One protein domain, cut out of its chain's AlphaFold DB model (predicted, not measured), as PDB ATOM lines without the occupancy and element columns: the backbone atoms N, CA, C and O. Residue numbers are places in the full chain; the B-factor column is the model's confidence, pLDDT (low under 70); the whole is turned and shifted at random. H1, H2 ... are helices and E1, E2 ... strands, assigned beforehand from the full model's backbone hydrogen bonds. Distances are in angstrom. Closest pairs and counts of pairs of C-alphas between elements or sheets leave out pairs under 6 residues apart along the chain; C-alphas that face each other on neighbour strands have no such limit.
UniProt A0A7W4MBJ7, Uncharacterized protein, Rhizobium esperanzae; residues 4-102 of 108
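Overview. This is residues 4 to 102 of the 108 residues of an uncharacterized protein of Rhizobium esperanzae (UniProt A0A7W4MBJ7). A long helix, H1, sticks out with its residues 4 to 19 as a bare arm from a small compact head. In the head H2 and H3 pack on the other end of H1, between it and a hairpin of two strands, E1 and E2. The printed part has 99 residues, with three named helices and two named strands in the order H1 H2 H3 E1 E2; the sheet, order E1 - E2, is antiparallel, and the class is mostly helix. The whole is loose, with a radius of gyration of the C-alphas of 16.0 A, and the arm makes much of the longest of its spans, 61 by 23 by 18 A.

Arrangement. Start with H1, residues 4 to 40, and look at its residues 25 to 33, which alone touch H2, residues 46 to 56. The closest C-alphas there are those of Ala 29 and Glu 50, 4.9 A apart. The two helices run opposite ways at a steep tilt of 66 degrees. Next find H3, residues 65 to 77, which touches H1 at residues 28 to 40 alone. Its closest C-alpha pair with H1 is Cys 40 and Cys 73, 5.3 A apart, and the two run the same way at a shallow tilt of 28 degrees. H2 and H3 are near each other, with 6 pairs of C-alphas within 10 A. In the three helices every O i to N i+4 pair is within hydrogen-bond range. Then come E1, residues 85 to 90, and E2, residues 96 to 101, an antiparallel hairpin with 153 degrees between their directions. Look there for N 87 and O 99, 2.9 A apart, and N 97 and O 89, 2.8 A apart, both within hydrogen-bond range. The closest C-alphas of H3 and E1 are those of Ala 71 and Ile 87, 5.9 A apart; those of H2 and E2 are Ser 48 and Leu 101, 5.6 A apart. H1 is apart from both strands.

Along the chain. Find C-alpha 4 at (168.520, 191.059, 197.344); from there H1 runs 54.3 A to C-alpha 40 at (175.799, 212.823, 246.504). H2 covers 15.3 A from Ala 46 to Leu 56, and H3 18.6 A from Leu 65 to Lys 77. E1 runs 16.4 A from Ile 85 to Arg 90. E2 runs 15.9 A from Leu 96 to Leu 101, whose C-alpha is at (185.184, 207.673, 237.694).

Size, cuts and confidence. The C-alphas of Arg 4 and Gly 79, the two farthest apart, are 60.8 A from each other. Without residues 4 to 19, which stand free, the body spans 37 by 23 by 18 A. The printed part has no cut and no long link. Mean pLDDT of the printed part is 85.9; residues 4 to 20 are under 70.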
ATOM      1  N   ARG A   4     167.967 189.713 197.086       53.94
ATOM      2  CA  ARG A   4     168.520 191.059 197.344       53.94
ATOM      3  C   ARG A   4     167.648 191.926 198.266       53.94
ATOM      4  O   ARG A   4     168.176 192.787 198.956       53.94
ATOM      5  N   ILE A   5     166.336 191.686 198.298       59.84
ATOM      6  CA  ILE A   5     165.383 192.476 199.099       59.84
ATOM      7  C   ILE A   5     165.456 192.068 200.580       59.84
ATOM      8  O   ILE A   5     165.455 192.928 201.453       59.84
ATOM      9  N   LEU A   6     165.606 190.768 200.862       54.16
ATOM     10  CA  LEU A   6     165.767 190.252 202.227       54.16
ATOM     11  C   LEU A   6     167.065 190.748 202.884       54.16
ATOM     12  O   LEU A   6     167.047 191.136 204.048       54.16
ATOM     13  N   GLY A   7     168.165 190.811 202.123       58.47
ATOM     14  CA  GLY A   7     169.433 191.359 202.615       58.47
ATOM     15  C   GLY A   7     169.348 192.847 202.970       58.47
ATOM     16  O   GLY A   7     169.840 193.254 204.019       58.47
ATOM     17  N   ALA A   8     168.670 193.652 202.144       60.03
ATOM     18  CA  ALA A   8     168.489 195.080 202.406       60.03
ATOM     19  C   ALA A   8     167.631 195.346 203.659       60.03
ATOM     20  O   ALA A   8     167.954 196.230 204.446       60.03
ATOM     21  N   ILE A   9     166.579 194.552 203.884       61.91
ATOM     22  CA  ILE A   9     165.718 194.675 205.072       61.91
ATOM     23  C   ILE A   9     166.492 194.315 206.351       61.91
ATOM     24  O   ILE A   9     166.415 195.046 207.337       61.91
ATOM     25  N   ALA A  10     167.292 193.244 206.327       62.03
ATOM     26  CA  ALA A  10     168.126 192.851 207.466       62.03
ATOM     27  C   ALA A  10     169.180 193.918 207.826       62.03
ATOM     28  O   ALA A  10     169.405 194.185 209.005       62.03
ATOM     29  N   LEU A  11     169.779 194.569 206.825       61.50
ATOM     30  CA  LEU A  11     170.728 195.672 207.019       61.50
ATOM     31  C   LEU A  11     170.079 196.900 207.675       61.50
ATOM     32  O   LEU A  11     170.663 197.482 208.587       61.50
ATOM     33  N   VAL A  12     168.861 197.267 207.266       62.16
ATOM     34  CA  VAL A  12     168.123 198.394 207.869       62.16
ATOM     35  C   VAL A  12     167.716 198.085 209.316       62.16
ATOM     36  O   VAL A  12     167.859 198.943 210.185       62.16
ATOM     37  N   LEU A  13     167.276 196.858 209.611       63.06
ATOM     38  CA  LEU A  13     166.962 196.412 210.979       63.06
ATOM     39  C   LEU A  13     168.201 196.388 211.887       63.06
ATOM     40  O   LEU A  13     168.125 196.801 213.042       63.06
ATOM     41  N   ALA A  14     169.354 195.957 211.369       60.72
ATOM     42  CA  ALA A  14     170.606 195.970 212.124       60.72
ATOM     43  C   ALA A  14     171.082 197.402 212.430       60.72
ATOM     44  O   ALA A  14     171.469 197.689 213.563       60.72
ATOM     45  N   ALA A  15     171.008 198.309 211.450       60.75
ATOM     46  CA  ALA A  15     171.406 199.706 211.623       60.75
ATOM     47  C   ALA A  15     170.478 200.467 212.587       60.75
ATOM     48  O   ALA A  15     170.952 201.177 213.471       60.75
ATOM     49  N   THR A  16     169.160 200.279 212.465       62.56
ATOM     50  CA  THR A  16     168.176 200.888 213.379       62.56
ATOM     51  C   THR A  16     168.280 200.327 214.799       62.56
ATOM     52  O   THR A  16     168.176 201.083 215.762       62.56
ATOM     53  N   GLY A  17     168.562 199.028 214.944       59.50
ATOM     54  CA  GLY A  17     168.822 198.405 216.241       59.50
ATOM     55  C   GLY A  17     170.077 198.944 216.935       59.50
ATOM     56  O   GLY A  17     170.045 199.168 218.144       59.50
ATOM     57  N   HIS A  18     171.157 199.197 216.183       61.84
ATOM     58  CA  HIS A  18     172.376 199.814 216.721       61.84
ATOM     59  C   HIS A  18     172.142 201.259 217.168       61.84
ATOM     60  O   HIS A  18     172.473 201.595 218.300       61.84
ATOM     61  N   ALA A  19     171.490 202.077 216.335       61.78
ATOM     62  CA  ALA A  19     171.184 203.465 216.685       61.78
ATOM     63  C   ALA A  19     170.346 203.562 217.974       61.78
ATOM     64  O   ALA A  19     170.661 204.335 218.874       61.78
ATOM     65  N   GLN A  20     169.333 202.703 218.120       69.06
ATOM     66  CA  GLN A  20     168.499 202.675 219.321       69.06
ATOM     67  C   GLN A  20     169.269 202.227 220.577       69.06
ATOM     68  O   GLN A  20     168.968 202.681 221.681       69.06
ATOM     69  N   ALA A  21     170.227 201.306 220.439       70.38
ATOM     70  CA  ALA A  21     171.070 200.872 221.552       70.38
ATOM     71  C   ALA A  21     172.059 201.969 221.984       70.38
ATOM     72  O   ALA A  21     172.269 202.157 223.186       70.38
ATOM     73  N   ASP A  22     172.605 202.721 221.026       73.88
ATOM     74  CA  ASP A  22     173.480 203.864 221.294       73.88
ATOM     75  C   ASP A  22     172.723 205.001 221.999       73.88
ATOM     76  O   ASP A  22     173.185 205.485 223.035       73.88
ATOM     77  N   ASP A  23     171.517 205.348 221.533       80.56
ATOM     78  CA  ASP A  23     170.661 206.368 222.166       80.56
ATOM     79  C   ASP A  23     170.340 206.021 223.626       80.56
ATOM     80  O   ASP A  23     170.429 206.849 224.537       80.56
ATOM     81  N   ARG A  24     170.001 204.752 223.863       82.88
ATOM     82  CA  ARG A  24     169.717 204.196 225.190       82.88
ATOM     83  C   ARG A  24     170.902 204.319 226.138       82.88
ATOM     84  O   ARG A  24     170.753 204.754 227.282       82.88
ATOM     85  N   ARG A  25     172.095 203.979 225.660       86.38
ATOM     86  CA  ARG A  25     173.322 204.090 226.447       86.38
ATOM     87  C   ARG A  25     173.697 205.543 226.727       86.38
ATOM     88  O   ARG A  25     174.106 205.843 227.849       86.38
ATOM     89  N   ALA A  26     173.538 206.440 225.755       87.69
ATOM     90  CA  ALA A  26     173.769 207.870 225.949       87.69
ATOM     91  C   ALA A  26     172.826 208.445 227.020       87.69
ATOM     92  O   ALA A  26     173.269 209.142 227.936       87.69
ATOM     93  N   ALA A  27     171.543 208.072 226.973       90.12
ATOM     94  CA  ALA A  27     170.579 208.437 228.005       90.12
ATOM     95  C   ALA A  27     170.983 207.890 229.384       90.12
ATOM     96  O   ALA A  27     170.970 208.627 230.371       90.12
ATOM     97  N   ALA A  28     171.403 206.626 229.468       91.56
ATOM     98  CA  ALA A  28     171.845 206.031 230.726       91.56
ATOM     99  C   ALA A  28     173.097 206.721 231.302       91.56
ATOM    100  O   ALA A  28     173.151 206.980 232.505       91.56
ATOM    101  N   ALA A  29     174.068 207.089 230.461       93.81
ATOM    102  CA  ALA A  29     175.237 207.870 230.868       93.81
ATOM    103  C   ALA A  29     174.839 209.250 231.421       93.81
ATOM    104  O   ALA A  29     175.329 209.664 232.476       93.81
ATOM    105  N   PHE A  30     173.900 209.932 230.756       93.81
ATOM    106  CA  PHE A  30     173.350 211.202 231.224       93.81
ATOM    107  C   PHE A  30     172.678 211.065 232.598       93.81
ATOM    108  O   PHE A  30     172.969 211.846 233.510       93.81
ATOM    109  N   TYR A  31     171.815 210.059 232.777       94.12
ATOM    110  CA  TYR A  31     171.157 209.815 234.060       94.12
ATOM    111  C   TYR A  31     172.155 209.454 235.152       94.12
ATOM    112  O   TYR A  31     172.048 209.975 236.260       94.12
ATOM    113  N   PHE A  32     173.152 208.624 234.843       95.31
ATOM    114  CA  PHE A  32     174.190 208.258 235.796       95.31
ATOM    115  C   PHE A  32     174.921 209.499 236.309       95.31
ATOM    116  O   PHE A  32     174.957 209.730 237.516       95.31
ATOM    117  N   HIS A  33     175.395 210.351 235.397       95.12
ATOM    118  CA  HIS A  33     176.034 211.622 235.729       95.12
ATOM    119  C   HIS A  33     175.120 212.545 236.560       95.12
ATOM    120  O   HIS A  33     175.526 213.085 237.594       95.12
ATOM    121  N   SER A  34     173.866 212.721 236.131       94.62
ATOM    122  CA  SER A  34     172.902 213.609 236.790       94.62
ATOM    123  C   SER A  34     172.547 213.137 238.204       94.62
ATOM    124  O   SER A  34     172.540 213.924 239.159       94.62
ATOM    125  N   PHE A  35     172.312 211.837 238.379       95.25
ATOM    126  CA  PHE A  35     171.947 211.255 239.667       95.25
ATOM    127  C   PHE A  35     173.112 211.230 240.650       95.25
ATOM    128  O   PHE A  35     172.896 211.532 241.823       95.25
ATOM    129  N   THR A  36     174.348 210.963 240.223       94.62
ATOM    130  CA  THR A  36     175.505 211.054 241.132       94.62
ATOM    131  C   THR A  36     175.776 212.486 241.578       94.62
ATOM    132  O   THR A  36     176.105 212.724 242.747       94.62
ATOM    133  N   LYS A  37     175.599 213.460 240.675       94.44
ATOM    134  CA  LYS A  37     175.750 214.882 240.993       94.44
ATOM    135  C   LYS A  37     174.696 215.338 241.997       94.44
ATOM    136  O   LYS A  37     175.049 215.922 243.015       94.44
ATOM    137  N   SER A  38     173.423 215.046 241.741       94.25
ATOM    138  CA  SER A  38     172.313 215.472 242.602       94.25
ATOM    139  C   SER A  38     172.258 214.718 243.936       94.25
ATOM    140  O   SER A  38     172.089 215.341 244.979       94.25
ATOM    141  N   SER A  39     172.451 213.397 243.927       93.88
ATOM    142  CA  SER A  39     172.242 212.558 245.119       93.88
ATOM    143  C   SER A  39     173.398 212.623 246.111       93.88
ATOM    144  O   SER A  39     173.196 212.469 247.316       93.88
ATOM    145  N   CYS A  40     174.628 212.811 245.631       92.81
ATOM    146  CA  CYS A  40     175.799 212.823 246.504       92.81
ATOM    147  C   CYS A  40     176.863 213.871 246.161       92.81
ATOM    148  O   CYS A  40     177.889 213.933 246.839       92.81
ATOM    149  N   GLY A  41     176.626 214.756 245.192       91.31
ATOM    150  CA  GLY A  41     177.539 215.863 244.894       91.31
ATOM    151  C   GLY A  41     178.786 215.453 244.112       91.31
ATOM    152  O   GLY A  41     179.765 216.201 244.093       91.31
ATOM    153  N   PHE A  42     178.787 214.274 243.482       94.06
ATOM    154  CA  PHE A  42     179.895 213.840 242.633       94.06
ATOM    155  C   PHE A  42     179.639 214.244 241.178       94.06
ATOM    156  O   PHE A  42     178.890 213.586 240.458       94.06
ATOM    157  N   ASN A  43     180.254 215.358 240.772       93.88
ATOM    158  CA  ASN A  43     180.259 215.846 239.391       93.88
ATOM    159  C   ASN A  43     181.365 215.103 238.624       93.88
ATOM    160  O   ASN A  43     182.531 215.476 238.746       93.88
ATOM    161  N   MET A  44     181.031 214.019 237.922       94.50
ATOM    162  CA  MET A  44     181.983 213.282 237.074       94.50
ATOM    163  C   MET A  44     182.079 213.899 235.675       94.50
ATOM    164  O   MET A  44     181.220 214.689 235.306       94.50
ATOM    165  N   THR A  45     183.095 213.567 234.881       94.56
ATOM    166  CA  THR A  45     183.121 214.003 233.472       94.56
ATOM    167  C   THR A  45     182.078 213.246 232.642       94.56
ATOM    168  O   THR A  45     181.749 212.098 232.946       94.56
ATOM    169  N   ALA A  46     181.589 213.864 231.560       93.00
ATOM    170  CA  ALA A  46     180.696 213.196 230.610       93.00
ATOM    171  C   ALA A  46     181.347 211.934 230.011       93.00
ATOM    172  O   ALA A  46     180.746 210.864 230.030       93.00
ATOM    173  N   GLU A  47     182.621 212.023 229.612       94.12
ATOM    174  CA  GLU A  47     183.404 210.883 229.114       94.12
ATOM    175  C   GLU A  47     183.483 209.744 230.144       94.12
ATOM    176  O   GLU A  47     183.324 208.566 229.818       94.12
ATOM    177  N   SER A  48     183.683 210.085 231.421       95.06
ATOM    178  CA  SER A  48     183.708 209.096 232.494       95.06
ATOM    179  C   SER A  48     182.348 208.429 232.686       95.06
ATOM    180  O   SER A  48     182.302 207.225 232.953       95.06
ATOM    181  N   ALA A  49     181.252 209.181 232.567       95.31
ATOM    182  CA  ALA A  49     179.901 208.642 232.665       95.31
ATOM    183  C   ALA A  49     179.596 207.698 231.494       95.31
ATOM    184  O   ALA A  49     179.116 206.586 231.712       95.31
ATOM    185  N   GLU A  50     179.951 208.090 230.270       94.75
ATOM    186  CA  GLU A  50     179.789 207.269 229.066       94.75
ATOM    187  C   GLU A  50     180.591 205.972 229.139       94.75
ATOM    188  O   GLU A  50     180.068 204.897 228.835       94.75
ATOM    189  N   LYS A  51     181.850 206.045 229.585       95.50
ATOM    190  CA  LYS A  51     182.711 204.871 229.760       95.50
ATOM    191  C   LYS A  51     182.197 203.939 230.854       95.50
ATOM    192  O   LYS A  51     182.262 202.717 230.698       95.50
ATOM    193  N   ALA A  52     181.681 204.486 231.952       95.38
ATOM    194  CA  ALA A  52     181.076 203.694 233.016       95.38
ATOM    195  C   ALA A  52     179.793 203.003 232.536       95.38
ATOM    196  O   ALA A  52     179.664 201.793 232.711       95.38
ATOM    197  N   ALA A  53     178.906 203.735 231.854       94.50
ATOM    198  CA  ALA A  53     177.700 203.186 231.239       94.50
ATOM    199  C   ALA A  53     178.032 202.072 230.236       94.50
ATOM    200  O   ALA A  53     177.402 201.019 230.259       94.50
ATOM    201  N   ALA A  54     179.086 202.253 229.434       93.38
ATOM    202  CA  ALA A  54     179.618 201.224 228.541       93.38
ATOM    203  C   ALA A  54     180.017 199.950 229.278       93.38
ATOM    204  O   ALA A  54     179.595 198.850 228.939       93.38
ATOM    205  N   THR A  55     180.874 200.125 230.283       94.56
ATOM    206  CA  THR A  55     181.555 199.026 230.970       94.56
ATOM    207  C   THR A  55     180.578 198.231 231.823       94.56
ATOM    208  O   THR A  55     180.728 197.023 231.976       94.56
ATOM    209  N   LEU A  56     179.581 198.914 232.382       94.31
ATOM    210  CA  LEU A  56     178.539 198.316 233.200       94.31
ATOM    211  C   LEU A  56     177.343 197.831 232.364       94.31
ATOM    212  O   LEU A  56     176.469 197.156 232.896       94.31
ATOM    213  N   GLY A  57     177.311 198.124 231.061       92.06
ATOM    214  CA  GLY A  57     176.220 197.721 230.177       92.06
ATOM    215  C   GLY A  57     174.893 198.395 230.526       92.06
ATOM    216  O   GLY A  57     173.851 197.748 230.467       92.06
ATOM    217  N   MET A  58     174.930 199.673 230.918       91.31
ATOM    218  CA  MET A  58     173.724 200.456 231.192       91.31
ATOM    219  C   MET A  58     173.012 200.792 229.879       91.31
ATOM    220  O   MET A  58     173.631 201.303 228.944       91.31
ATOM    221  N   SER A  59     171.709 200.533 229.820       82.81
ATOM    222  CA  SER A  59     170.889 200.817 228.632       82.81
ATOM    223  C   SER A  59     169.590 201.560 228.946       82.81
ATOM    224  O   SER A  59     168.914 202.049 228.049       82.81
ATOM    225  N   ASP A  60     169.233 201.675 230.218       74.62
ATOM    226  CA  ASP A  60     168.004 202.300 230.682       74.62
ATOM    227  C   ASP A  60     168.143 202.689 232.165       74.62
ATOM    228  O   ASP A  60     169.246 202.765 232.712       74.62
ATOM    229  N   LEU A  61     167.012 202.986 232.808       71.25
ATOM    230  CA  LEU A  61     166.944 203.299 234.235       71.25
ATOM    231  C   LEU A  61     167.015 202.051 235.133       71.25
ATOM    232  O   LEU A  61     166.949 202.187 236.354       71.25
ATOM    233  N   HIS A  62     167.123 200.850 234.562       72.81
ATOM    234  CA  HIS A  62     167.219 199.608 235.318       72.81
ATOM    235  C   HIS A  62     168.681 199.266 235.636       72.81
ATOM    236  O   HIS A  62     169.590 200.098 235.536       72.81
ATOM    237  N   ASP A  63     168.906 198.053 236.140       74.12
ATOM    238  CA  ASP A  63     170.233 197.630 236.550       74.12
ATOM    239  C   ASP A  63     171.238 197.730 235.387       74.12
ATOM    240  O   ASP A  63     170.939 197.297 234.272       74.12
ATOM    241  N   PRO A  64     172.448 198.266 235.633       87.62
ATOM    242  CA  PRO A  64     173.023 198.570 236.951       87.62
ATOM    243  C   PRO A  64     173.061 200.065 237.332       87.62
ATOM    244  O   PRO A  64     173.926 200.463 238.121       87.62
ATOM    245  N   LEU A  65     172.160 200.913 236.814       93.31
ATOM    246  CA  LEU A  65     172.212 202.367 237.032       93.31
ATOM    247  C   LEU A  65     172.173 202.757 238.522       93.31
ATOM    248  O   LEU A  65     173.116 203.362 239.039       93.31
ATOM    249  N   PHE A  66     171.100 202.406 239.233       93.12
ATOM    250  CA  PHE A  66     170.936 202.775 240.644       93.12
ATOM    251  C   PHE A  66     171.978 202.133 241.574       93.12
ATOM    252  O   PHE A  66     172.522 202.853 242.420       93.12
ATOM    253  N   PRO A  67     172.339 200.840 241.422       94.81
ATOM    254  CA  PRO A  67     173.456 200.256 242.162       94.81
ATOM    255  C   PRO A  67     174.771 201.018 241.967       94.81
ATOM    256  O   PRO A  67     175.506 201.235 242.933       94.81
ATOM    257  N   ALA A  68     175.060 201.476 240.744       96.00
ATOM    258  CA  ALA A  68     176.253 202.267 240.477       96.00
ATOM    259  C   ALA A  68     176.205 203.633 241.167       96.00
ATOM    260  O   ALA A  68     177.191 204.028 241.790       96.00
ATOM    261  N   VAL A  69     175.061 204.327 241.134       96.06
ATOM    262  CA  VAL A  69     174.879 205.597 241.863       96.06
ATOM    263  C   VAL A  69     175.101 205.392 243.364       96.06
ATOM    264  O   VAL A  69     175.843 206.149 243.993       96.06
ATOM    265  N   ALA A  70     174.527 204.339 243.947       95.88
ATOM    266  CA  ALA A  70     174.697 204.027 245.365       95.88
ATOM    267  C   ALA A  70     176.165 203.742 245.733       95.88
ATOM    268  O   ALA A  70     176.650 204.208 246.773       95.88
ATOM    269  N   ALA A  71     176.897 203.028 244.872       96.38
ATOM    270  CA  ALA A  71     178.322 202.768 245.058       96.38
ATOM    271  C   ALA A  71     179.146 204.067 245.022       96.38
ATOM    272  O   ALA A  71     179.979 204.286 245.904       96.38
ATOM    273  N   VAL A  72     178.854 204.975 244.083       96.19
ATOM    274  CA  VAL A  72     179.469 206.316 244.036       96.19
ATOM    275  C   VAL A  72     179.218 207.073 245.328       96.19
ATOM    276  O   VAL A  72     180.153 207.556 245.963       96.19
ATOM    277  N   CYS A  73     177.961 207.147 245.760       95.31
ATOM    278  CA  CYS A  73     177.605 207.885 246.961       95.31
ATOM    279  C   CYS A  73     178.252 207.296 248.222       95.31
ATOM    280  O   CYS A  73     178.583 208.039 249.147       95.31
ATOM    281  N   THR A  74     178.489 205.985 248.251       96.00
ATOM    282  CA  THR A  74     179.243 205.323 249.322       96.00
ATOM    283  C   THR A  74     180.702 205.780 249.344       96.00
ATOM    284  O   THR A  74     181.191 206.182 250.398       96.00
ATOM    285  N   GLU A  75     181.387 205.808 248.200       94.81
ATOM    286  CA  GLU A  75     182.774 206.291 248.112       94.81
ATOM    287  C   GLU A  75     182.908 207.781 248.446       94.81
ATOM    288  O   GLU A  75     183.811 208.208 249.165       94.81
ATOM    289  N   VAL A  76     181.949 208.584 248.001       93.25
ATOM    290  CA  VAL A  76     181.869 210.015 248.311       93.25
ATOM    291  C   VAL A  76     181.690 210.254 249.814       93.25
ATOM    292  O   VAL A  76     182.314 211.161 250.372       93.25
ATOM    293  N   LYS A  77     180.871 209.440 250.495       93.00
ATOM    294  CA  LYS A  77     180.687 209.499 251.956       93.00
ATOM    295  C   LYS A  77     181.956 209.130 252.728       93.00
ATOM    296  O   LYS A  77     182.162 209.676 253.805       93.00
ATOM    297  N   LYS A  78     182.836 208.293 252.166       92.44
ATOM    298  CA  LYS A  78     184.154 207.965 252.748       92.44
ATOM    299  C   LYS A  78     185.175 209.110 252.662       92.44
ATOM    300  O   LYS A  78     186.291 208.959 253.143       92.44
ATOM    301  N   GLY A  79     184.816 210.249 252.062       84.69
ATOM    302  CA  GLY A  79     185.684 211.425 251.949       84.69
ATOM    303  C   GLY A  79     186.361 211.592 250.585       84.69
ATOM    304  O   GLY A  79     187.065 212.577 250.378       84.69
ATOM    305  N   ASN A  80     186.097 210.715 249.609       79.94
ATOM    306  CA  ASN A  80     186.747 210.739 248.288       79.94
ATOM    307  C   ASN A  80     186.158 211.782 247.308       79.94
ATOM    308  O   ASN A  80     186.238 211.630 246.093       79.94
ATOM    309  N   LYS A  81     185.564 212.875 247.806       71.56
ATOM    310  CA  LYS A  81     184.782 213.825 246.984       71.56
ATOM    311  C   LYS A  81     185.608 214.659 245.998       71.56
ATOM    312  O   LYS A  81     185.037 215.294 245.112       71.56
ATOM    313  N   SER A  82     186.921 214.763 246.190       71.06
ATOM    314  CA  SER A  82     187.815 215.649 245.424       71.06
ATOM    315  C   SER A  82     188.696 214.926 244.406       71.06
ATOM    316  O   SER A  82     189.450 215.590 243.701       71.06
ATOM    317  N   LYS A  83     188.601 213.597 244.312       82.75
ATOM    318  CA  LYS A  83     189.472 212.760 243.481       82.75
ATOM    319  C   LYS A  83     188.647 211.904 242.527       82.75
ATOM    320  O   LYS A  83     187.425 211.833 242.657       82.75
ATOM    321  N   ALA A  84     189.331 211.240 241.603       92.44
ATOM    322  CA  ALA A  84     188.761 210.089 240.926       92.44
ATOM    323  C   ALA A  84     188.371 209.022 241.963       92.44
ATOM    324  O   ALA A  84     189.076 208.837 242.962       92.44
ATOM    325  N   ILE A  85     187.251 208.341 241.737       94.19
ATOM    326  CA  ILE A  85     186.761 207.279 242.625       94.19
ATOM    327  C   ILE A  85     186.686 205.961 241.868       94.19
ATOM    328  O   ILE A  85     186.303 205.927 240.704       94.19
ATOM    329  N   GLU A  86     187.027 204.861 242.530       95.69
ATOM    330  CA  GLU A  86     186.793 203.527 241.987       95.69
ATOM    331  C   GLU A  86     185.551 202.928 242.637       95.69
ATOM    332  O   GLU A  86     185.460 202.861 243.861       95.69
ATOM    333  N   ILE A  87     184.615 202.443 241.827       95.81
ATOM    334  CA  ILE A  87     183.454 201.697 242.315       95.81
ATOM    335  C   ILE A  87     183.491 200.265 241.789       95.81
ATOM    336  O   ILE A  87     184.050 199.981 240.725       95.81
ATOM    337  N   ARG A  88     182.880 199.354 242.548       96.25
ATOM    338  CA  ARG A  88     182.680 197.961 242.149       96.25
ATOM    339  C   ARG A  88     181.191 197.663 242.114       96.25
ATOM    340  O   ARG A  88     180.526 197.772 243.138       96.25
ATOM    341  N   VAL A  89     180.684 197.309 240.939       95.56
ATOM    342  CA  VAL A  89     179.252 197.108 240.678       95.56
ATOM    343  C   VAL A  89     179.109 195.908 239.750       95.56
ATOM    344  O   VAL A  89     179.981 195.671 238.914       95.56
ATOM    345  N   ARG A  90     178.045 195.120 239.909       94.56
ATOM    346  CA  ARG A  90     177.711 194.097 238.916       94.56
ATOM    347  C   ARG A  90     177.225 194.775 237.636       94.56
ATOM    348  O   ARG A  90     176.430 195.702 237.720       94.56
ATOM    349  N   ASP A  91     177.730 194.351 236.485       93.69
ATOM    350  CA  ASP A  91     177.224 194.798 235.185       93.69
ATOM    351  C   ASP A  91     175.856 194.169 234.868       93.69
ATOM    352  O   ASP A  91     175.329 193.364 235.643       93.69
ATOM    353  N   SER A  92     175.287 194.509 233.711       91.19
ATOM    354  CA  SER A  92     174.024 193.938 233.220       91.19
ATOM    355  C   SER A  92     174.033 192.410 233.048       91.19
ATOM    356  O   SER A  92     172.972 191.793 232.978       91.19
ATOM    357  N   HIS A  93     175.209 191.773 233.048       92.00
ATOM    358  CA  HIS A  93     175.386 190.320 232.994       92.00
ATOM    359  C   HIS A  93     175.720 189.721 234.372       92.00
ATOM    360  O   HIS A  93     176.174 188.581 234.463       92.00
ATOM    361  N   ASN A  94     175.496 190.473 235.456       92.06
ATOM    362  CA  ASN A  94     175.808 190.101 236.837       92.06
ATOM    363  C   ASN A  94     177.302 189.868 237.138       92.06
ATOM    364  O   ASN A  94     177.650 189.339 238.200       92.06
ATOM    365  N   VAL A  95     178.208 190.308 236.264       94.56
ATOM    366  CA  VAL A  95     179.653 190.191 236.478       94.56
ATOM    367  C   VAL A  95     180.140 191.393 237.276       94.56
ATOM    368  O   VAL A  95     179.871 192.538 236.926       94.56
ATOM    369  N   LEU A  96     180.886 191.159 238.358       97.06
ATOM    370  CA  LEU A  96     181.459 192.248 239.148       97.06
ATOM    371  C   LEU A  96     182.524 192.996 238.330       97.06
ATOM    372  O   LEU A  96     183.589 192.454 238.037       97.06
ATOM    373  N   ARG A  97     182.255 194.258 237.994       96.62
ATOM    374  CA  ARG A  97     183.176 195.152 237.289       96.62
ATOM    375  C   ARG A  97     183.712 196.215 238.229       96.62
ATOM    376  O   ARG A  97     183.023 196.675 239.137       96.62
ATOM    377  N   LYS A  98     184.946 196.637 237.967       97.00
ATOM    378  CA  LYS A  98     185.543 197.829 238.566       97.00
ATOM    379  C   LYS A  98     185.549 198.940 237.525       97.00
ATOM    380  O   LYS A  98     186.023 198.710 236.415       97.00
ATOM    381  N   VAL A  99     185.063 200.122 237.889       96.00
ATOM    382  CA  VAL A  99     185.155 201.319 237.044       96.00
ATOM    383  C   VAL A  99     185.751 202.472 237.837       96.00
ATOM    384  O   VAL A  99     185.437 202.656 239.013       96.00
ATOM    385  N   THR A 100     186.628 203.223 237.182       96.44
ATOM    386  CA  THR A 100     187.207 204.461 237.704       96.44
ATOM    387  C   THR A 100     186.411 205.624 237.144       96.44
ATOM    388  O   THR A 100     186.158 205.675 235.939       96.44
ATOM    389  N   LEU A 101     185.995 206.523 238.026       96.38
ATOM    390  CA  LEU A 101     185.184 207.673 237.694       96.38
ATOM    391  C   LEU A 101     185.985 208.944 237.907       96.38
ATOM    392  O   LEU A 101     186.365 209.258 239.037       96.38
ATOM    393  N   GLU A 102     186.205 209.673 236.823       95.38
ATOM    394  CA  GLU A 102     186.953 210.920 236.843       95.38
ATOM    395  C   GLU A 102     186.043 212.070 237.247       95.38
ATOM    396  O   GLU A 102     184.938 212.236 236.724       95.38
TER     397      GLU A 102